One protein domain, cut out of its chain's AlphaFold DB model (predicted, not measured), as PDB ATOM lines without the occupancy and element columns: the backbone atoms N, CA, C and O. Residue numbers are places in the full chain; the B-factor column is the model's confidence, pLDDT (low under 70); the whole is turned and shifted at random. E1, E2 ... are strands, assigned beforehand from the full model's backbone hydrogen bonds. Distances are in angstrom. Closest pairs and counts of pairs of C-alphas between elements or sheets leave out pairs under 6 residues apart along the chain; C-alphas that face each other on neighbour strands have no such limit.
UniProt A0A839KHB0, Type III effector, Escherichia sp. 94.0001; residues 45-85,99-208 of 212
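Overview. This is residues 45 to 85 and 99 to 208 of the 212 residues of the protein "Type III effector" of Escherichia sp. 94.0001 (UniProt A0A839KHB0). The chain winds in stacked turns, a solenoid whose turns E4-E5-E6, E7-E8-E9 and E10-E11-E12 each lay one strand in each of three walls. E2, E5, E8, E11, E14 and E15 make one wall, E3, E6, E9, E12 and E16 the facing one, and E4, E7, E10 and E13 a small third; sharply bent E1 joins the first two at one end. You have 151 printed residues, with no named helix and sixteen strands, E1 to E16, holding 72 residues, under half. The class is all strand: a curled parallel sheet, E15 E14 E11 E8 E5 E2 E1 E3 E6 E9 E12 E16, and a parallel sheet E4 E7 E10 E13. The whole is compact, radius of gyration of the C-alphas 14.9 A, spanning 47 by 38 by 27 A.

Arrangement. Start at E1, residues 46 to 57, which bends by 114 degrees at residue 49. Its pairing is staggered: residues 46 to 48 pair with E2, residues 70 to 72, and residues 51 to 57 with E3, residues 75 to 82. N 47 and O 70, 2.8 A, and N 52 and O 75, 2.7 A, are within hydrogen-bond range, as are the pairs below. Next, E4, residues 99 to 102, runs on into E5, residues 105 to 107, at 94 degrees, and a tight link leads to E6, residues 110 to 117. Look for N 71 and O 105, 2.8 A, between E2 and E5, and N 76 and O 110, 2.8 A, between E3 and E6. E7, residues 137 to 140, E8, residues 143 to 145, and E9, residues 148 to 153, are parallel neighbours of E4, E5 and E6: N 100 and O 137 are 2.9 A apart, N 106 and O 143 2.8 A, N 111 and O 148 2.8 A. E10, residues 158 to 160, E11, residues 163 to 165, and E12, residues 168 to 170, follow: N 138 and O 158 are 3.2 A apart, N 144 and O 163 2.8 A, N 149 and O 168 2.8 A. Then E13, residues 178 to 180, is beside E10, with N 159 and O 178 at 2.8 A, and E14, residues 183 to 185, beside E11, with N 164 and O 183 at 2.8 A. The edge strands E15, residues 200 to 202, and E16, residues 205 to 207, pair with E14 through N 202 and O 184, 2.8 A, and with E12 through N 169 and O 205, 2.9 A. The large sheet is a folded sheet, bent back into two leaves that face each other, with E1 as the hinge.

Along the chain. Find C-alpha 46 at (-9.568, -20.750, -21.414); E1 runs 22.6 A to C-alpha 57. E3 measures 19.9 A, E6 21.0 A and E9 15.5 A. E16 ends at C-alpha 207, (-2.048, -44.306, -4.314).

Size, cuts and confidence. Residues 86 to 98 are cut out; C-alphas 85 and 99 are 15.2 A apart. The links E1 to E2, E6 to E7 and E14 to E15 are long. Mean pLDDT of the printed part is 74.8; 54 residues are under 70, among them 118 to 135 and 185 to 208.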
ATOM      1  N   CYS A  45     -13.556 -19.162 -19.032       94.75
ATOM      2  CA  CYS A  45     -12.203 -18.794 -19.436       94.75
ATOM      3  C   CYS A  45     -11.455 -20.000 -20.020       94.75
ATOM      4  O   CYS A  45     -11.758 -21.150 -19.708       94.75
ATOM      5  N   SER A  46     -10.450 -19.728 -20.850       95.69
ATOM      6  CA  SER A  46      -9.568 -20.750 -21.414       95.69
ATOM      7  C   SER A  46      -8.124 -20.443 -21.038       95.69
ATOM      8  O   SER A  46      -7.653 -19.322 -21.243       95.69
ATOM      9  N   PHE A  47      -7.441 -21.434 -20.479       96.31
ATOM     10  CA  PHE A  47      -6.064 -21.338 -20.018       96.31
ATOM     11  C   PHE A  47      -5.244 -22.470 -20.619       96.31
ATOM     12  O   PHE A  47      -5.679 -23.624 -20.627       96.31
ATOM     13  N   LYS A  48      -4.044 -22.152 -21.100       95.75
ATOM     14  CA  LYS A  48      -3.105 -23.168 -21.570       95.75
ATOM     15  C   LYS A  48      -1.676 -22.866 -21.153       95.75
ATOM     16  O   LYS A  48      -1.202 -21.749 -21.343       95.75
ATOM     17  N   ASN A  49      -0.982 -23.864 -20.611       95.56
ATOM     18  CA  ASN A  49       0.372 -23.707 -20.077       95.56
ATOM     19  C   ASN A  49       0.478 -22.540 -19.072       95.56
ATOM     20  O   ASN A  49       1.388 -21.709 -19.127       95.56
ATOM     21  N   VAL A  50      -0.517 -22.431 -18.186       95.50
ATOM     22  CA  VAL A  50      -0.572 -21.410 -17.133       95.50
ATOM     23  C   VAL A  50      -0.248 -22.043 -15.787       95.50
ATOM     24  O   VAL A  50      -0.773 -23.104 -15.458       95.50
ATOM     25  N   THR A  51       0.591 -21.384 -14.990       96.38
ATOM     26  CA  THR A  51       0.842 -21.767 -13.594       96.38
ATOM     27  C   THR A  51       0.028 -20.888 -12.651       96.38
ATOM     28  O   THR A  51       0.196 -19.673 -12.627       96.38
ATOM     29  N   PHE A  52      -0.836 -21.496 -11.852       95.62
ATOM     30  CA  PHE A  52      -1.625 -20.862 -10.808       95.62
ATOM     31  C   PHE A  52      -1.015 -21.127  -9.435       95.62
ATOM     32  O   PHE A  52      -0.540 -22.229  -9.152       95.62
ATOM     33  N   SER A  53      -1.083 -20.128  -8.565       94.38
ATOM     34  CA  SER A  53      -0.717 -20.243  -7.152       94.38
ATOM     35  C   SER A  53      -1.520 -19.260  -6.309       94.38
ATOM     36  O   SER A  53      -2.010 -18.262  -6.842       94.38
ATOM     37  N   GLY A  54      -1.576 -19.484  -4.997       89.75
ATOM     38  CA  GLY A  54      -2.081 -18.498  -4.046       89.75
ATOM     39  C   GLY A  54      -3.198 -18.999  -3.131       89.75
ATOM     40  O   GLY A  54      -3.751 -20.077  -3.306       89.75
ATOM     41  N   ASN A  55      -3.529 -18.169  -2.155       87.62
ATOM     42  CA  ASN A  55      -4.587 -18.319  -1.179       87.62
ATOM     43  C   ASN A  55      -5.832 -17.526  -1.603       87.62
ATOM     44  O   ASN A  55      -5.756 -16.345  -1.942       87.62
ATOM     45  N   ILE A  56      -6.992 -18.162  -1.533       81.94
ATOM     46  CA  ILE A  56      -8.277 -17.577  -1.895       81.94
ATOM     47  C   ILE A  56      -9.192 -17.618  -0.680       81.94
ATOM     48  O   ILE A  56      -9.396 -18.674  -0.078       81.94
ATOM     49  N   GLU A  57      -9.774 -16.466  -0.369       77.19
ATOM     50  CA  GLU A  57     -10.746 -16.303   0.706       77.19
ATOM     51  C   GLU A  57     -12.173 -16.388   0.152       77.19
ATOM     52  O   GLU A  57     -12.569 -15.568  -0.683       77.19
ATOM     53  N   THR A  58     -12.984 -17.336   0.629       66.56
ATOM     54  CA  THR A  58     -14.366 -17.527   0.139       66.56
ATOM     55  C   THR A  58     -15.302 -16.313   0.251       66.56
ATOM     56  O   THR A  58     -16.128 -16.159  -0.652       66.56
ATOM     57  N   PRO A  59     -15.204 -15.394   1.245       63.12
ATOM     58  CA  PRO A  59     -16.102 -14.238   1.350       63.12
ATOM     59  C   PRO A  59     -15.946 -13.251   0.185       63.12
ATOM     60  O   PRO A  59     -16.749 -12.331   0.006       63.12
ATOM     61  N   THR A  60     -14.896 -13.430  -0.616       67.50
ATOM     62  CA  THR A  60     -14.640 -12.645  -1.820       67.50
ATOM     63  C   THR A  60     -15.325 -13.218  -3.067       67.50
ATOM     64  O   THR A  60     -15.328 -12.553  -4.102       67.50
ATOM     65  N   LEU A  61     -15.964 -14.390  -2.984       73.94
ATOM     66  CA  LEU A  61     -16.487 -15.112  -4.145       73.94
ATOM     67  C   LEU A  61     -18.020 -15.136  -4.223       73.94
ATOM     68  O   LEU A  61     -18.727 -15.364  -3.246       73.94
ATOM     69  N   GLU A  62     -18.527 -14.979  -5.441       77.56
ATOM     70  CA  GLU A  62     -19.914 -15.168  -5.858       77.56
ATOM     71  C   GLU A  62     -20.015 -16.466  -6.681       77.56
ATOM     72  O   GLU A  62     -20.236 -16.472  -7.903       77.56
ATOM     73  N   GLY A  63     -19.806 -17.591  -5.989       79.12
ATOM     74  CA  GLY A  63     -19.806 -18.943  -6.556       79.12
ATOM     75  C   GLY A  63     -18.418 -19.598  -6.569       79.12
ATOM     76  O   GLY A  63     -17.574 -19.239  -5.749       79.12
ATOM     77  N   PRO A  64     -18.179 -20.594  -7.443       85.12
ATOM     78  CA  PRO A  64     -16.866 -21.227  -7.552       85.12
ATOM     79  C   PRO A  64     -15.789 -20.259  -8.039       85.12
ATOM     80  O   PRO A  64     -16.088 -19.299  -8.749       85.12
ATOM     81  N   VAL A  65     -14.532 -20.581  -7.730       89.31
ATOM     82  CA  VAL A  65     -13.363 -19.862  -8.258       89.31
ATOM     83  C   VAL A  65     -13.324 -19.967  -9.778       89.31
ATOM     84  O   VAL A  65     -13.197 -18.957 -10.455       89.31
ATOM     85  N   PHE A  66     -13.465 -21.178 -10.321       93.00
ATOM     86  CA  PHE A  66     -13.518 -21.429 -11.754       93.00
ATOM     87  C   PHE A  66     -14.842 -22.090 -12.136       93.00
ATOM     88  O   PHE A  66     -15.188 -23.163 -11.635       93.00
ATOM     89  N   GLU A  67     -15.572 -21.471 -13.066       93.38
ATOM     90  CA  GLU A  67     -16.837 -22.001 -13.588       93.38
ATOM     91  C   GLU A  67     -16.772 -22.178 -15.103       93.38
ATOM     92  O   GLU A  67     -16.506 -21.224 -15.827       93.38
ATOM     93  N   ASN A  68     -17.070 -23.374 -15.608       94.94
ATOM     94  CA  ASN A  68     -17.146 -23.663 -17.044       94.94
ATOM     95  C   ASN A  68     -15.868 -23.283 -17.820       94.94
ATOM     96  O   ASN A  68     -15.934 -22.833 -18.963       94.94
ATOM     97  N   CYS A  69     -14.703 -23.423 -17.185       96.88
ATOM     98  CA  CYS A  69     -13.407 -23.080 -17.765       96.88
ATOM     99  C   CYS A  69     -12.746 -24.282 -18.454       96.88
ATOM    100  O   CYS A  69     -12.992 -25.436 -18.100       96.88
ATOM    101  N   TYR A  70     -11.868 -23.995 -19.412       97.62
ATOM    102  CA  TYR A  70     -11.015 -24.975 -20.080       97.62
ATOM    103  C   TYR A  70      -9.557 -24.778 -19.664       97.62
ATOM    104  O   TYR A  70      -9.041 -23.661 -19.746       97.62
ATOM    105  N   PHE A  71      -8.889 -25.860 -19.275       98.31
ATOM    106  CA  PHE A  71      -7.477 -25.878 -18.907       98.31
ATOM    107  C   PHE A  71      -6.740 -26.955 -19.698       98.31
ATOM    108  O   PHE A  71      -7.175 -28.106 -19.736       98.31
ATOM    109  N   GLU A  72      -5.607 -26.592 -20.291       97.62
ATOM    110  CA  GLU A  72      -4.700 -27.518 -20.978       97.62
ATOM    111  C   GLU A  72      -3.265 -27.281 -20.503       97.62
ATOM    112  O   GLU A  72      -2.802 -26.142 -20.478       97.62
ATOM    113  N   ASP A  73      -2.545 -28.333 -20.119       97.44
ATOM    114  CA  ASP A  73      -1.133 -28.249 -19.705       97.44
ATOM    115  C   ASP A  73      -0.878 -27.231 -18.564       97.44
ATOM    116  O   ASP A  73       0.184 -26.616 -18.485       97.44
ATOM    117  N   CYS A  74      -1.865 -26.973 -17.696       98.06
ATOM    118  CA  CYS A  74      -1.745 -25.990 -16.612       98.06
ATOM    119  C   CYS A  74      -1.192 -26.610 -15.323       98.06
ATOM    120  O   CYS A  74      -1.320 -27.806 -15.077       98.06
ATOM    121  N   LYS A  75      -0.618 -25.774 -14.455       97.75
ATOM    122  CA  LYS A  75      -0.118 -26.183 -13.137       97.75
ATOM    123  C   LYS A  75      -0.838 -25.408 -12.048       97.75
ATOM    124  O   LYS A  75      -0.962 -24.196 -12.154       97.75
ATOM    125  N   PHE A  76      -1.271 -26.076 -10.994       96.00
ATOM    126  CA  PHE A  76      -1.866 -25.469  -9.809       96.00
ATOM    127  C   PHE A  76      -0.992 -25.844  -8.621       96.00
ATOM    128  O   PHE A  76      -0.989 -26.997  -8.205       96.00
ATOM    129  N   ASN A  77      -0.226 -24.890  -8.099       93.62
ATOM    130  CA  ASN A  77       0.770 -25.148  -7.064       93.62
ATOM    131  C   ASN A  77       0.432 -24.379  -5.790       93.62
ATOM    132  O   ASN A  77       0.346 -23.149  -5.821       93.62
ATOM    133  N   ASN A  78       0.328 -25.099  -4.671       89.38
ATOM    134  CA  ASN A  78       0.136 -24.533  -3.334       89.38
ATOM    135  C   ASN A  78      -1.072 -23.587  -3.287       89.38
ATOM    136  O   ASN A  78      -0.950 -22.421  -2.902       89.38
ATOM    137  N   ILE A  79      -2.221 -24.068  -3.765       89.50
ATOM    138  CA  ILE A  79      -3.455 -23.290  -3.698       89.50
ATOM    139  C   ILE A  79      -4.162 -23.593  -2.387       89.50
ATOM    140  O   ILE A  79      -4.517 -24.742  -2.138       89.50
ATOM    141  N   HIS A  80      -4.388 -22.550  -1.590       87.19
ATOM    142  CA  HIS A  80      -5.106 -22.629  -0.323       87.19
ATOM    143  C   HIS A  80      -6.481 -21.983  -0.466       87.19
ATOM    144  O   HIS A  80      -6.587 -20.825  -0.862       87.19
ATOM    145  N   PHE A  81      -7.546 -22.691  -0.127       83.50
ATOM    146  CA  PHE A  81      -8.914 -22.189  -0.224       83.50
ATOM    147  C   PHE A  81      -9.580 -22.213   1.152       83.50
ATOM    148  O   PHE A  81      -9.871 -23.288   1.660       83.50
ATOM    149  N   TYR A  82      -9.821 -21.061   1.776       77.88
ATOM    150  CA  TYR A  82     -10.352 -21.030   3.147       77.88
ATOM    151  C   TYR A  82     -11.529 -20.079   3.323       77.88
ATOM    152  O   TYR A  82     -11.589 -19.013   2.700       77.88
ATOM    153  N   ASP A  83     -12.467 -20.477   4.185       70.62
ATOM    154  CA  ASP A  83     -13.597 -19.655   4.617       70.62
ATOM    155  C   ASP A  83     -13.393 -19.177   6.065       70.62
ATOM    156  O   ASP A  83     -13.584 -19.955   6.999       70.62
ATOM    157  N   PRO A  84     -13.031 -17.902   6.294       61.91
ATOM    158  CA  PRO A  84     -12.821 -17.376   7.639       61.91
ATOM    159  C   PRO A  84     -14.130 -17.099   8.404       61.91
ATOM    160  O   PRO A  84     -14.091 -16.895   9.617       61.91
ATOM    161  N   ASN A  85     -15.299 -17.078   7.748       57.81
ATOM    162  CA  ASN A  85     -16.583 -16.676   8.352       57.81
ATOM    163  C   ASN A  85     -17.363 -17.857   8.960       57.81
ATOM    164  O   ASN A  85     -18.590 -17.854   9.062       57.81
ATOM    165  N   GLY A  99     -16.583 -23.632  -4.256       81.31
ATOM    166  CA  GLY A  99     -15.591 -24.646  -4.589       81.31
ATOM    167  C   GLY A  99     -14.619 -24.159  -5.646       81.31
ATOM    168  O   GLY A  99     -14.731 -23.032  -6.133       81.31
ATOM    169  N   MET A 100     -13.645 -24.993  -5.989       88.06
ATOM    170  CA  MET A 100     -12.591 -24.595  -6.917       88.06
ATOM    171  C   MET A 100     -13.044 -24.712  -8.372       88.06
ATOM    172  O   MET A 100     -13.109 -23.705  -9.072       88.06
ATOM    173  N   PHE A 101     -13.382 -25.920  -8.825       91.69
ATOM    174  CA  PHE A 101     -13.713 -26.183 -10.224       91.69
ATOM    175  C   PHE A 101     -15.151 -26.668 -10.364       91.69
ATOM    176  O   PHE A 101     -15.505 -27.744  -9.878       91.69
ATOM    177  N   LYS A 102     -15.981 -25.896 -11.067       91.19
ATOM    178  CA  LYS A 102     -17.342 -26.289 -11.448       91.19
ATOM    179  C   LYS A 102     -17.477 -26.323 -12.961       91.19
ATOM    180  O   LYS A 102     -17.143 -25.338 -13.612       91.19
ATOM    181  N   GLY A 103     -17.989 -27.413 -13.528       92.44
ATOM    182  CA  GLY A 103     -18.251 -27.491 -14.972       92.44
ATOM    183  C   GLY A 103     -17.000 -27.382 -15.849       92.44
ATOM    184  O   GLY A 103     -17.105 -27.051 -17.026       92.44
ATOM    185  N   CYS A 104     -15.806 -27.570 -15.286       96.31
ATOM    186  CA  CYS A 104     -14.554 -27.310 -15.989       96.31
ATOM    187  C   CYS A 104     -14.088 -28.535 -16.781       96.31
ATOM    188  O   CYS A 104     -14.287 -29.672 -16.353       96.31
ATOM    189  N   PHE A 105     -13.408 -28.292 -17.900       96.62
ATOM    190  CA  PHE A 105     -12.621 -29.300 -18.607       96.62
ATOM    191  C   PHE A 105     -11.144 -29.068 -18.301       96.62
ATOM    192  O   PHE A 105     -10.612 -27.995 -18.583       96.62
ATOM    193  N   ILE A 106     -10.488 -30.050 -17.695       97.69
ATOM    194  CA  ILE A 106      -9.131 -29.931 -17.163       97.69
ATOM    195  C   ILE A 106      -8.306 -31.055 -17.767       97.69
ATOM    196  O   ILE A 106      -8.526 -32.213 -17.428       97.69
ATOM    197  N   SER A 107      -7.382 -30.731 -18.667       96.06
ATOM    198  CA  SER A 107      -6.586 -31.722 -19.387       96.06
ATOM    199  C   SER A 107      -5.092 -31.513 -19.189       96.06
ATOM    200  O   SER A 107      -4.611 -30.380 -19.268       96.06
ATOM    201  N   LYS A 108      -4.352 -32.601 -18.945       96.50
ATOM    202  CA  LYS A 108      -2.882 -32.605 -18.823       96.50
ATOM    203  C   LYS A 108      -2.353 -31.645 -17.759       96.50
ATOM    204  O   LYS A 108      -1.266 -31.091 -17.885       96.50
ATOM    205  N   CYS A 109      -3.155 -31.391 -16.732       97.31
ATOM    206  CA  CYS A 109      -2.794 -30.454 -15.682       97.31
ATOM    207  C   CYS A 109      -2.100 -31.162 -14.515       97.31
ATOM    208  O   CYS A 109      -2.377 -32.324 -14.213       97.31
ATOM    209  N   GLU A 110      -1.246 -30.423 -13.818       96.31
ATOM    210  CA  GLU A 110      -0.651 -30.831 -12.544       96.31
ATOM    211  C   GLU A 110      -1.304 -30.029 -11.414       96.31
ATOM    212  O   GLU A 110      -1.333 -28.800 -11.462       96.31
ATOM    213  N   ILE A 111      -1.833 -30.701 -10.395       93.06
ATOM    214  CA  ILE A 111      -2.436 -30.074  -9.215       93.06
ATOM    215  C   ILE A 111      -1.666 -30.557  -7.994       93.06
ATOM    216  O   ILE A 111      -1.812 -31.704  -7.583       93.06
ATOM    217  N   ASN A 112      -0.850 -29.677  -7.421       92.00
ATOM    218  CA  ASN A 112       0.090 -29.999  -6.359       92.00
ATOM    219  C   ASN A 112      -0.209 -29.200  -5.089       92.00
ATOM    220  O   ASN A 112      -0.300 -27.968  -5.129       92.00
ATOM    221  N   HIS A 113      -0.289 -29.901  -3.955       86.31
ATOM    222  CA  HIS A 113      -0.507 -29.324  -2.621       86.31
ATOM    223  C   HIS A 113      -1.718 -28.381  -2.569       86.31
ATOM    224  O   HIS A 113      -1.621 -27.230  -2.145       86.31
ATOM    225  N   TYR A 114      -2.867 -28.865  -3.035       84.81
ATOM    226  CA  TYR A 114      -4.125 -28.145  -2.875       84.81
ATOM    227  C   TYR A 114      -4.649 -28.309  -1.450       84.81
ATOM    228  O   TYR A 114      -4.788 -29.439  -0.983       84.81
ATOM    229  N   SER A 115      -5.004 -27.230  -0.767       84.94
ATOM    230  CA  SER A 115      -5.679 -27.337   0.522       84.94
ATOM    231  C   SER A 115      -6.955 -26.525   0.588       84.94
ATOM    232  O   SER A 115      -7.090 -25.485  -0.059       84.94
ATOM    233  N   CYS A 116      -7.900 -27.016   1.385       77.81
ATOM    234  CA  CYS A 116      -9.084 -26.257   1.712       77.81
ATOM    235  C   CYS A 116      -9.471 -26.368   3.184       77.81
ATOM    236  O   CYS A 116      -9.410 -27.442   3.772       77.81
ATOM    237  N   GLU A 117      -9.918 -25.259   3.756       74.75
ATOM    238  CA  GLU A 117     -10.444 -25.181   5.116       74.75
ATOM    239  C   GLU A 117     -11.862 -24.624   5.032       74.75
ATOM    240  O   GLU A 117     -12.080 -23.417   4.919       74.75
ATOM    241  N   THR A 118     -12.838 -25.530   4.980       62.50
ATOM    242  CA  THR A 118     -14.251 -25.166   4.835       62.50
ATOM    243  C   THR A 118     -15.092 -26.022   5.761       62.50
ATOM    244  O   THR A 118     -14.915 -27.242   5.790       62.50
ATOM    245  N   SER A 119     -16.039 -25.422   6.476       53.47
ATOM    246  CA  SER A 119     -16.974 -26.188   7.290       53.47
ATOM    247  C   SER A 119     -17.946 -26.978   6.405       53.47
ATOM    248  O   SER A 119     -18.450 -26.509   5.383       53.47
ATOM    249  N   GLN A 120     -18.185 -28.236   6.782       54.97
ATOM    250  CA  GLN A 120     -19.259 -29.031   6.196       54.97
ATOM    251  C   GLN A 120     -20.602 -28.353   6.484       54.97
ATOM    252  O   GLN A 120     -20.781 -27.767   7.547       54.97
ATOM    253  N   VAL A 121     -21.567 -28.576   5.589       52.94
ATOM    254  CA  VAL A 121     -23.014 -28.344   5.746       52.94
ATOM    255  C   VAL A 121     -23.559 -27.171   4.928       52.94
ATOM    256  O   VAL A 121     -23.918 -26.116   5.439       52.94
ATOM    257  N   TYR A 122     -23.797 -27.459   3.654       54.34
ATOM    258  CA  TYR A 122     -24.784 -26.781   2.832       54.34
ATOM    259  C   TYR A 122     -25.807 -27.798   2.322       54.34
ATOM    260  O   TYR A 122     -25.457 -28.867   1.812       54.34
ATOM    261  N   THR A 123     -27.087 -27.455   2.468       46.19
ATOM    262  CA  THR A 123     -28.180 -28.064   1.703       46.19
ATOM    263  C   THR A 123     -28.338 -27.235   0.441       46.19
ATOM    264  O   THR A 123     -28.408 -26.011   0.504       46.19
ATOM    265  N   VAL A 124     -28.347 -27.885  -0.714       50.03
ATOM    266  CA  VAL A 124     -28.170 -27.202  -1.995       50.03
ATOM    267  C   VAL A 124     -29.400 -27.494  -2.830       50.03
ATOM    268  O   VAL A 124     -29.797 -28.652  -2.942       50.03
ATOM    269  N   LYS A 125     -29.993 -26.467  -3.445       45.75
ATOM    270  CA  LYS A 125     -30.935 -26.673  -4.551       45.75
ATOM    271  C   LYS A 125     -30.148 -27.170  -5.755       45.75
ATOM    272  O   LYS A 125     -29.577 -26.396  -6.517       45.75
ATOM    273  N   GLN A 126     -30.033 -28.486  -5.853       54.53
ATOM    274  CA  GLN A 126     -29.256 -29.167  -6.879       54.53
ATOM    275  C   GLN A 126     -30.127 -29.508  -8.098       54.53
ATOM    276  O   GLN A 126     -31.331 -29.717  -7.953       54.53
ATOM    277  N   PRO A 127     -29.528 -29.657  -9.291       44.81
ATOM    278  CA  PRO A 127     -30.190 -30.277 -10.437       44.81
ATOM    279  C   PRO A 127     -30.367 -31.806 -10.294       44.81
ATOM    280  O   PRO A 127     -31.009 -32.421 -11.139       44.81
ATOM    281  N   VAL A 128     -29.812 -32.434  -9.245       53.97
ATOM    282  CA  VAL A 128     -29.879 -33.883  -8.989       53.97
ATOM    283  C   VAL A 128     -30.155 -34.111  -7.501       53.97
ATOM    284  O   VAL A 128     -29.604 -33.410  -6.662       53.97
ATOM    285  N   ASN A 129     -31.023 -35.062  -7.156       53.72
ATOM    286  CA  ASN A 129     -31.515 -35.264  -5.788       53.72
ATOM    287  C   ASN A 129     -30.473 -35.981  -4.897       53.72
ATOM    288  O   ASN A 129     -30.662 -37.135  -4.520       53.72
ATOM    289  N   ILE A 130     -29.343 -35.332  -4.598       57.31
ATOM    290  CA  ILE A 130     -28.358 -35.829  -3.627       57.31
ATOM    291  C   ILE A 130     -28.808 -35.346  -2.244       57.31
ATOM    292  O   ILE A 130     -28.625 -34.183  -1.891       57.31
ATOM    293  N   GLN A 131     -29.417 -36.234  -1.455       59.91
ATOM    294  CA  GLN A 131     -29.907 -35.954  -0.094       59.91
ATOM    295  C   GLN A 131     -28.771 -35.887   0.944       59.91
ATOM    296  O   GLN A 131     -28.893 -36.393   2.058       59.91
ATOM    297  N   GLU A 132     -27.644 -35.273   0.587       60.78
ATOM    298  CA  GLU A 132     -26.486 -35.143   1.465       60.78
ATOM    299  C   GLU A 132     -26.157 -33.682   1.754       60.78
ATOM    300  O   GLU A 132     -26.220 -32.817   0.881       60.78
ATOM    301  N   LYS A 133     -25.752 -33.419   2.999       62.94
ATOM    302  CA  LYS A 133     -25.092 -32.169   3.378       62.94
ATOM    303  C   LYS A 133     -23.716 -32.140   2.718       62.94
ATOM    304  O   LYS A 133     -22.898 -33.025   2.988       62.94
ATOM    305  N   LEU A 134     -23.479 -31.140   1.874       64.31
ATOM    306  CA  LEU A 134     -22.226 -30.972   1.136       64.31
ATOM    307  C   LEU A 134     -21.380 -29.873   1.777       64.31
ATOM    308  O   LEU A 134     -21.917 -28.858   2.207       64.31
ATOM    309  N   GLY A 135     -20.071 -30.084   1.873       66.38
ATOM    310  CA  GLY A 135     -19.115 -29.008   2.153       66.38
ATOM    311  C   GLY A 135     -18.726 -28.278   0.868       66.38
ATOM    312  O   GLY A 135     -19.377 -28.440  -0.169       66.38
ATOM    313  N   ALA A 136     -17.635 -27.512   0.911       75.44
ATOM    314  CA  ALA A 136     -17.017 -27.030  -0.319       75.44
ATOM    315  C   ALA A 136     -16.554 -28.192  -1.207       75.44
ATOM    316  O   ALA A 136     -16.431 -29.332  -0.756       75.44
ATOM    317  N   TYR A 137     -16.275 -27.922  -2.479       80.31
ATOM    318  CA  TYR A 137     -15.776 -28.944  -3.399       80.31
ATOM    319  C   TYR A 137     -14.481 -28.545  -4.084       80.31
ATOM    320  O   TYR A 137     -14.267 -27.388  -4.447       80.31
ATOM    321  N   LEU A 138     -13.654 -29.553  -4.345       85.19
ATOM    322  CA  LEU A 138     -12.527 -29.406  -5.256       85.19
ATOM    323  C   LEU A 138     -13.013 -29.473  -6.710       85.19
ATOM    324  O   LEU A 138     -12.750 -28.562  -7.490       85.19
ATOM    325  N   PHE A 139     -13.802 -30.497  -7.048       87.88
ATOM    326  CA  PHE A 139     -14.398 -30.665  -8.376       87.88
ATOM    327  C   PHE A 139     -15.901 -30.914  -8.275       87.88
ATOM    328  O   PHE A 139     -16.350 -31.779  -7.521       87.88
ATOM    329  N   MET A 140     -16.671 -30.193  -9.082       87.00
ATOM    330  CA  MET A 140     -18.094 -30.427  -9.281       87.00
ATOM    331  C   MET A 140     -18.420 -30.410 -10.771       87.00
ATOM    332  O   MET A 140     -18.028 -29.479 -11.475       87.00
ATOM    333  N   GLN A 141     -19.147 -31.416 -11.263       88.69
ATOM    334  CA  GLN A 141     -19.590 -31.488 -12.666       88.69
ATOM    335  C   GLN A 141     -18.451 -31.271 -13.678       88.69
ATOM    336  O   GLN A 141     -18.663 -30.700 -14.742       88.69
ATOM    337  N   SER A 142     -17.223 -31.648 -13.319       91.88
ATOM    338  CA  SER A 142     -16.025 -31.342 -14.102       91.88
ATOM    339  C   SER A 142     -15.482 -32.599 -14.772       91.88
ATOM    340  O   SER A 142     -15.638 -33.709 -14.260       91.88
ATOM    341  N   PHE A 143     -14.835 -32.423 -15.919       91.38
ATOM    342  CA  PHE A 143     -14.142 -33.481 -16.643       91.38
ATOM    343  C   PHE A 143     -12.634 -33.263 -16.516       91.38
ATOM    344  O   PHE A 143     -12.113 -32.232 -16.937       91.38
ATOM    345  N   VAL A 144     -11.943 -34.219 -15.909       92.44
ATOM    346  CA  VAL A 144     -10.517 -34.170 -15.587       92.44
ATOM    347  C   VAL A 144      -9.827 -35.288 -16.354       92.44
ATOM    348  O   VAL A 144     -10.167 -36.452 -16.167       92.44
ATOM    349  N   GLN A 145      -8.878 -34.958 -17.219       91.31
ATOM    350  CA  GLN A 145      -8.254 -35.905 -18.130       91.31
ATOM    351  C   GLN A 145      -6.727 -35.783 -18.139       91.31
ATOM    352  O   GLN A 145      -6.198 -34.688 -18.277       91.31
ATOM    353  N   ASP A 146      -6.012 -36.905 -18.111       91.38
ATOM    354  CA  ASP A 146      -4.549 -36.961 -18.227       91.38
ATOM    355  C   ASP A 146      -3.838 -36.107 -17.154       91.38
ATOM    356  O   ASP A 146      -2.749 -35.587 -17.382       91.38
ATOM    357  N   CYS A 147      -4.472 -35.902 -15.994       92.25
ATOM    358  CA  CYS A 147      -3.972 -35.010 -14.947       92.25
ATOM    359  C   CYS A 147      -3.219 -35.767 -13.851       92.25
ATOM    360  O   CYS A 147      -3.583 -36.884 -13.483       92.25
ATOM    361  N   THR A 148      -2.237 -35.098 -13.250       91.19
ATOM    362  CA  THR A 148      -1.610 -35.538 -11.996       91.19
ATOM    363  C   THR A 148      -2.130 -34.684 -10.848       91.19
ATOM    364  O   THR A 148      -2.096 -33.457 -10.922       91.19
ATOM    365  N   ILE A 149      -2.613 -35.318  -9.785       88.44
ATOM    366  CA  ILE A 149      -3.047 -34.663  -8.550       88.44
ATOM    367  C   ILE A 149      -2.188 -35.227  -7.423       88.44
ATOM    368  O   ILE A 149      -2.256 -36.419  -7.127       88.44
ATOM    369  N   GLN A 150      -1.357 -34.392  -6.810       87.31
ATOM    370  CA  GLN A 150      -0.397 -34.826  -5.805       87.31
ATOM    371  C   GLN A 150      -0.465 -33.973  -4.543       87.31
ATOM    372  O   GLN A 150      -0.319 -32.750  -4.573       87.31
ATOM    373  N   GLY A 151      -0.583 -34.646  -3.402       78.44
ATOM    374  CA  GLY A 151      -0.613 -33.986  -2.108       78.44
ATOM    375  C   GLY A 151      -1.887 -33.169  -1.898       78.44
ATOM    376  O   GLY A 151      -2.730 -33.022  -2.786       78.44
ATOM    377  N   GLY A 152      -1.984 -32.569  -0.717       78.38
ATOM    378  CA  GLY A 152      -3.055 -31.640  -0.387       78.38
ATOM    379  C   GLY A 152      -4.011 -32.154   0.679       78.38
ATOM    380  O   GLY A 152      -4.123 -33.359   0.896       78.38
ATOM    381  N   SER A 153      -4.687 -31.220   1.352       79.12
ATOM    382  CA  SER A 153      -5.613 -31.519   2.441       79.12
ATOM    383  C   SER A 153      -6.854 -30.648   2.400       79.12
ATOM    384  O   SER A 153      -6.770 -29.426   2.456       79.12
ATOM    385  N   CYS A 154      -8.014 -31.279   2.265       76.25
ATOM    386  CA  CYS A 154      -9.281 -30.583   2.058       76.25
ATOM    387  C   CYS A 154     -10.389 -31.250   2.894       76.25
ATOM    388  O   CYS A 154     -11.309 -31.860   2.332       76.25
ATOM    389  N   PRO A 155     -10.259 -31.240   4.238       73.56
ATOM    390  CA  PRO A 155     -11.179 -31.912   5.147       73.56
ATOM    391  C   PRO A 155     -12.620 -31.459   4.932       73.56
ATOM    392  O   PRO A 155     -12.912 -30.287   4.711       73.56
ATOM    393  N   GLY A 156     -13.534 -32.422   4.982       67.81
ATOM    394  CA  GLY A 156     -14.964 -32.171   4.865       67.81
ATOM    395  C   GLY A 156     -15.463 -31.699   3.494       67.81
ATOM    396  O   GLY A 156     -16.657 -31.438   3.339       67.81
ATOM    397  N   SER A 157     -14.588 -31.623   2.494       72.81
ATOM    398  CA  SER A 157     -14.960 -31.250   1.133       72.81
ATOM    399  C   SER A 157     -15.652 -32.381   0.368       72.81
ATOM    400  O   SER A 157     -15.894 -33.479   0.876       72.81
ATOM    401  N   SER A 158     -16.027 -32.137  -0.881       72.75
ATOM    402  CA  SER A 158     -16.561 -33.175  -1.758       72.75
ATOM    403  C   SER A 158     -15.983 -33.098  -3.171       72.75
ATOM    404  O   SER A 158     -15.598 -32.036  -3.657       72.75
ATOM    405  N   ILE A 159     -15.935 -34.237  -3.852       75.25
ATOM    406  CA  ILE A 159     -15.844 -34.320  -5.310       75.25
ATOM    407  C   ILE A 159     -17.174 -34.880  -5.796       75.25
ATOM    408  O   ILE A 159     -17.655 -35.893  -5.282       75.25
ATOM    409  N   LEU A 160     -17.802 -34.190  -6.739       75.31
ATOM    410  CA  LEU A 160     -19.218 -34.367  -7.047       75.31
ATOM    411  C   LEU A 160     -19.426 -34.439  -8.556       75.31
ATOM    412  O   LEU A 160     -18.975 -33.546  -9.277       75.31
ATOM    413  N   LEU A 161     -20.168 -35.437  -9.037       74.69
ATOM    414  CA  LEU A 161     -20.637 -35.503 -10.430       74.69
ATOM    415  C   LEU A 161     -19.516 -35.312 -11.469       74.69
ATOM    416  O   LEU A 161     -19.745 -34.756 -12.539       74.69
ATOM    417  N   SER A 162     -18.285 -35.686 -11.127       83.50
ATOM    418  CA  SER A 162     -17.095 -35.404 -11.924       83.50
ATOM    419  C   SER A 162     -16.545 -36.677 -12.557       83.50
ATOM    420  O   SER A 162     -16.704 -37.790 -12.046       83.50
ATOM    421  N   HIS A 163     -15.906 -36.507 -13.706       84.19
ATOM    422  CA  HIS A 163     -15.380 -37.583 -14.531       84.19
ATOM    423  C   HIS A 163     -13.864 -37.455 -14.601       84.19
ATOM    424  O   HIS A 163     -13.360 -36.433 -15.051       84.19
ATOM    425  N   PHE A 164     -13.145 -38.483 -14.168       85.56
ATOM    426  CA  PHE A 164     -11.690 -38.539 -14.204       85.56
ATOM    427  C   PHE A 164     -11.258 -39.571 -15.241       85.56
ATOM    428  O   PHE A 164     -11.752 -40.696 -15.224       85.56
ATOM    429  N   TYR A 165     -10.345 -39.209 -16.134       84.12
ATOM    430  CA  TYR A 165      -9.856 -40.064 -17.207       84.12
ATOM    431  C   TYR A 165      -8.329 -40.029 -17.272       84.12
ATOM    432  O   TYR A 165      -7.741 -38.978 -17.467       84.12
ATOM    433  N   ASN A 166      -7.675 -41.175 -17.150       86.00
ATOM    434  CA  ASN A 166      -6.231 -41.348 -17.173       86.00
ATOM    435  C   ASN A 166      -5.491 -40.423 -16.186       86.00
ATOM    436  O   ASN A 166      -4.465 -39.841 -16.517       86.00
ATOM    437  N   CYS A 167      -6.040 -40.269 -14.977       84.81
ATOM    438  CA  CYS A 167      -5.439 -39.438 -13.938       84.81
ATOM    439  C   CYS A 167      -4.610 -40.269 -12.949       84.81
ATOM    440  O   CYS A 167      -4.992 -41.388 -12.581       84.81
ATOM    441  N   ASP A 168      -3.541 -39.662 -12.443       85.00
ATOM    442  CA  ASP A 168      -2.757 -40.170 -11.319       85.00
ATOM    443  C   ASP A 168      -3.024 -39.289 -10.095       85.00
ATOM    444  O   ASP A 168      -2.790 -38.084 -10.123       85.00
ATOM    445  N   ILE A 169      -3.555 -39.876  -9.020       83.19
ATOM    446  CA  ILE A 169      -3.928 -39.164  -7.792       83.19
ATOM    447  C   ILE A 169      -3.175 -39.791  -6.622       83.19
ATOM    448  O   ILE A 169      -3.334 -40.980  -6.329       83.19
ATOM    449  N   THR A 170      -2.351 -38.998  -5.943       80.38
ATOM    450  CA  THR A 170      -1.479 -39.484  -4.869       80.38
ATOM    451  C   THR A 170      -1.441 -38.532  -3.678       80.38
ATOM    452  O   THR A 170      -1.400 -37.319  -3.854       80.38
ATOM    453  N   GLY A 171      -1.451 -39.065  -2.453       70.88
ATOM    454  CA  GLY A 171      -1.230 -38.269  -1.234       70.88
ATOM    455  C   GLY A 171      -2.278 -37.185  -0.946       70.88
ATOM    456  O   GLY A 171      -1.969 -36.211  -0.269       70.88
ATOM    457  N   LEU A 172      -3.499 -37.326  -1.471       74.50
ATOM    458  CA  LEU A 172      -4.615 -36.445  -1.134       74.50
ATOM    459  C   LEU A 172      -5.201 -36.886   0.219       74.50
ATOM    460  O   LEU A 172      -5.837 -37.940   0.314       74.50
ATOM    461  N   GLU A 173      -4.964 -36.101   1.270       67.62
ATOM    462  CA  GLU A 173      -5.365 -36.402   2.649       67.62
ATOM    463  C   GLU A 173      -6.580 -35.570   3.056       67.62
ATOM    464  O   GLU A 173      -6.458 -34.389   3.352       67.62
ATOM    465  N   ALA A 174      -7.777 -36.149   3.106       64.94
ATOM    466  CA  ALA A 174      -8.970 -35.352   3.388       64.94
ATOM    467  C   ALA A 174      -9.988 -36.117   4.251       64.94
ATOM    468  O   ALA A 174     -10.918 -36.732   3.726       64.94
ATOM    469  N   PRO A 175      -9.836 -36.084   5.589       65.94
ATOM    470  CA  PRO A 175     -10.816 -36.663   6.504       65.94
ATOM    471  C   PRO A 175     -12.225 -36.116   6.230       65.94
ATOM    472  O   PRO A 175     -12.422 -34.904   6.123       65.94
ATOM    473  N   GLY A 176     -13.211 -37.007   6.088       64.88
ATOM    474  CA  GLY A 176     -14.597 -36.627   5.796       64.88
ATOM    475  C   GLY A 176     -14.854 -36.115   4.373       64.88
ATOM    476  O   GLY A 176     -15.945 -35.602   4.116       64.88
ATOM    477  N   MET A 177     -13.888 -36.234   3.454       74.06
ATOM    478  CA  MET A 177     -14.098 -35.914   2.043       74.06
ATOM    479  C   MET A 177     -14.999 -36.945   1.370       74.06
ATOM    480  O   MET A 177     -14.774 -38.151   1.476       74.06
ATOM    481  N   LYS A 178     -16.012 -36.472   0.642       72.50
ATOM    482  CA  LYS A 178     -17.002 -37.340  -0.007       72.50
ATOM    483  C   LYS A 178     -16.838 -37.382  -1.518       72.50
ATOM    484  O   LYS A 178     -16.722 -36.345  -2.164       72.50
ATOM    485  N   PHE A 179     -16.916 -38.577  -2.093       75.19
ATOM    486  CA  PHE A 179     -16.979 -38.781  -3.539       75.19
ATOM    487  C   PHE A 179     -18.408 -39.158  -3.924       75.19
ATOM    488  O   PHE A 179     -18.802 -40.307  -3.751       75.19
ATOM    489  N   LEU A 180     -19.188 -38.213  -4.451       72.12
ATOM    490  CA  LEU A 180     -20.593 -38.457  -4.791       72.12
ATOM    491  C   LEU A 180     -20.799 -38.492  -6.305       72.12
ATOM    492  O   LEU A 180     -20.549 -37.507  -7.000       72.12
ATOM    493  N   ALA A 181     -21.290 -39.632  -6.798       70.75
ATOM    494  CA  ALA A 181     -21.678 -39.836  -8.195       70.75
ATOM    495  C   ALA A 181     -20.577 -39.466  -9.213       70.75
ATOM    496  O   ALA A 181     -20.839 -38.834 -10.233       70.75
ATOM    497  N   ASN A 182     -19.334 -39.863  -8.929       68.50
ATOM    498  CA  ASN A 182     -18.188 -39.648  -9.814       68.50
ATOM    499  C   ASN A 182     -17.879 -40.888 -10.651       68.50
ATOM    500  O   ASN A 182     -18.239 -42.009 -10.288       68.50
ATOM    501  N   SER A 183     -17.135 -40.693 -11.736       67.38
ATOM    502  CA  SER A 183     -16.570 -41.788 -12.529       67.38
ATOM    503  C   SER A 183     -15.065 -41.614 -12.704       67.38
ATOM    504  O   SER A 183     -14.580 -40.492 -12.826       67.38
ATOM    505  N   PHE A 184     -14.335 -42.727 -12.719       74.38
ATOM    506  CA  PHE A 184     -12.877 -42.758 -12.865       74.38
ATOM    507  C   PHE A 184     -12.504 -43.789 -13.934       74.38
ATOM    508  O   PHE A 184     -12.989 -44.917 -13.856       74.38
ATOM    509  N   ASN A 185     -11.678 -43.428 -14.921       69.25
ATOM    510  CA  ASN A 185     -11.353 -44.267 -16.079       69.25
ATOM    511  C   ASN A 185      -9.846 -44.226 -16.465       69.25
ATOM    512  O   ASN A 185      -9.300 -43.142 -16.364       69.25
ATOM    513  N   LYS A 186      -9.174 -45.294 -16.959       65.75
ATOM    514  CA  LYS A 186      -7.792 -45.256 -17.560       65.75
ATOM    515  C   LYS A 186      -7.836 -45.800 -18.970       65.75
ATOM    516  O   LYS A 186      -8.308 -46.918 -19.181       65.75
ATOM    517  N   SER A 187      -7.146 -45.136 -19.893       51.53
ATOM    518  CA  SER A 187      -6.699 -45.774 -21.132       51.53
ATOM    519  C   SER A 187      -5.353 -46.460 -20.941       51.53
ATOM    520  O   SER A 187      -4.313 -45.849 -21.163       51.53
ATOM    521  N   ASN A 188      -5.378 -47.718 -20.501       45.12
ATOM    522  CA  ASN A 188      -4.543 -48.827 -20.988       45.12
ATOM    523  C   ASN A 188      -4.620 -50.018 -20.022       45.12
ATOM    524  O   ASN A 188      -4.657 -49.858 -18.803       45.12
ATOM    525  N   ASN A 189      -4.674 -51.210 -20.625       44.78
ATOM    526  CA  ASN A 189      -4.771 -52.543 -20.032       44.78
ATOM    527  C   ASN A 189      -4.121 -52.688 -18.648       44.78
ATOM    528  O   ASN A 189      -2.903 -52.770 -18.545       44.78
ATOM    529  N   ASN A 190      -4.952 -52.841 -17.618       37.59
ATOM    530  CA  ASN A 190      -4.840 -53.956 -16.682       37.59
ATOM    531  C   ASN A 190      -6.191 -54.170 -15.991       37.59
ATOM    532  O   ASN A 190      -6.769 -53.268 -15.391       37.59
ATOM    533  N   TYR A 191      -6.709 -55.382 -16.168       42.72
ATOM    534  CA  TYR A 191      -7.931 -55.914 -15.582       42.72
ATOM    535  C   TYR A 191      -7.946 -55.766 -14.060       42.72
ATOM    536  O   TYR A 191      -7.139 -56.433 -13.429       42.72
ATOM    537  N   ILE A 192      -8.935 -55.066 -13.486       38.16
ATOM    538  CA  ILE A 192      -9.623 -55.490 -12.249       38.16
ATOM    539  C   ILE A 192     -11.084 -55.019 -12.331       38.16
ATOM    540  O   ILE A 192     -11.363 -53.825 -12.375       38.16
ATOM    541  N   ARG A 193     -12.027 -55.970 -12.384       35.53
ATOM    542  CA  ARG A 193     -13.473 -55.720 -12.265       35.53
ATOM    543  C   ARG A 193     -13.854 -55.710 -10.786       35.53
ATOM    544  O   ARG A 193     -13.687 -56.729 -10.125       35.53
ATOM    545  N   GLY A 194     -14.467 -54.627 -10.322       35.97
ATOM    546  CA  GLY A 194     -15.282 -54.604  -9.109       35.97
ATOM    547  C   GLY A 194     -16.561 -53.823  -9.389       35.97
ATOM    548  O   GLY A 194     -16.498 -52.663  -9.779       35.97
ATOM    549  N   ARG A 195     -17.723 -54.471  -9.265       35.88
ATOM    550  CA  ARG A 195     -19.013 -53.781  -9.150       35.88
ATOM    551  C   ARG A 195     -19.301 -53.660  -7.663       35.88
ATOM    552  O   ARG A 195     -19.223 -54.689  -7.014       35.88
ATOM    553  N   ASP A 196     -19.669 -52.470  -7.189       37.47
ATOM    554  CA  ASP A 196     -20.697 -52.315  -6.155       37.47
ATOM    555  C   ASP A 196     -21.194 -50.859  -6.049       37.47
ATOM    556  O   ASP A 196     -20.434 -49.897  -6.112       37.47
ATOM    557  N   HIS A 197     -22.521 -50.734  -5.975       37.53
ATOM    558  CA  HIS A 197     -23.339 -49.600  -5.523       37.53
ATOM    559  C   HIS A 197     -22.773 -48.167  -5.674       37.53
ATOM    560  O   HIS A 197     -22.296 -47.559  -4.723       37.53
ATOM    561  N   GLY A 198     -22.939 -47.562  -6.859       41.47
ATOM    562  CA  GLY A 198     -22.884 -46.095  -7.025       41.47
ATOM    563  C   GLY A 198     -21.499 -45.456  -7.193       41.47
ATOM    564  O   GLY A 198     -21.425 -44.251  -7.430       41.47
ATOM    565  N   LEU A 199     -20.418 -46.237  -7.159       43.84
ATOM    566  CA  LEU A 199     -19.062 -45.798  -7.500       43.84
ATOM    567  C   LEU A 199     -18.486 -46.762  -8.540       43.84
ATOM    568  O   LEU A 199     -18.147 -47.896  -8.217       43.84
ATOM    569  N   VAL A 200     -18.380 -46.345  -9.804       39.69
ATOM    570  CA  VAL A 200     -17.713 -47.172 -10.822       39.69
ATOM    571  C   VAL A 200     -16.312 -46.617 -11.060       39.69
ATOM    572  O   VAL A 200     -16.120 -45.670 -11.826       39.69
ATOM    573  N   PHE A 201     -15.334 -47.218 -10.379       48.31
ATOM    574  CA  PHE A 201     -13.917 -47.072 -10.696       48.31
ATOM    575  C   PHE A 201     -13.550 -48.058 -11.799       48.31
ATOM    576  O   PHE A 201     -13.586 -49.266 -11.596       48.31
ATOM    577  N   ASN A 202     -13.142 -47.534 -12.946       43.06
ATOM    578  CA  ASN A 202     -12.445 -48.280 -13.979       43.06
ATOM    579  C   ASN A 202     -11.177 -47.536 -14.384       43.06
ATOM    580  O   ASN A 202     -11.001 -47.242 -15.556       43.06
ATOM    581  N   ASN A 203     -10.243 -47.390 -13.430       54.38
ATOM    582  CA  ASN A 203      -8.796 -47.258 -13.674       54.38
ATOM    583  C   ASN A 203      -8.257 -45.780 -13.577       54.38
ATOM    584  O   ASN A 203      -7.922 -45.116 -14.532       54.38
ATOM    585  N   CYS A 204      -8.111 -45.212 -12.381       55.66
ATOM    586  CA  CYS A 204      -7.149 -44.112 -12.138       55.66
ATOM    587  C   CYS A 204      -6.130 -44.640 -11.125       55.66
ATOM    588  O   CYS A 204      -6.501 -45.478 -10.297       55.66
ATOM    589  N   THR A 205      -4.865 -44.212 -11.172       59.34
ATOM    590  CA  THR A 205      -3.900 -44.658 -10.151       59.34
ATOM    591  C   THR A 205      -4.190 -43.893  -8.869       59.34
ATOM    592  O   THR A 205      -3.886 -42.708  -8.780       59.34
ATOM    593  N   LEU A 206      -4.817 -44.552  -7.897       61.62
ATOM    594  CA  LEU A 206      -5.112 -43.981  -6.586       61.62
ATOM    595  C   LEU A 206      -4.128 -44.563  -5.571       61.62
ATOM    596  O   LEU A 206      -4.368 -45.639  -5.027       61.62
ATOM    597  N   ASN A 207      -3.017 -43.871  -5.321       51.59
ATOM    598  CA  ASN A 207      -2.048 -44.306  -4.314       51.59
ATOM    599  C   ASN A 207      -2.209 -43.446  -3.053       51.59
ATOM    600  O   ASN A 207      -1.977 -42.240  -3.090       51.59
ATOM    601  N   TYR A 208      -2.563 -44.077  -1.929       52.72
ATOM    602  CA  TYR A 208      -2.676 -43.433  -0.610       52.72
ATOM    603  C   TYR A 208      -3.761 -42.346  -0.505       52.72
ATOM    604  O   TYR A 208      -3.479 -41.223  -0.095       52.72
TER     605      TYR A 208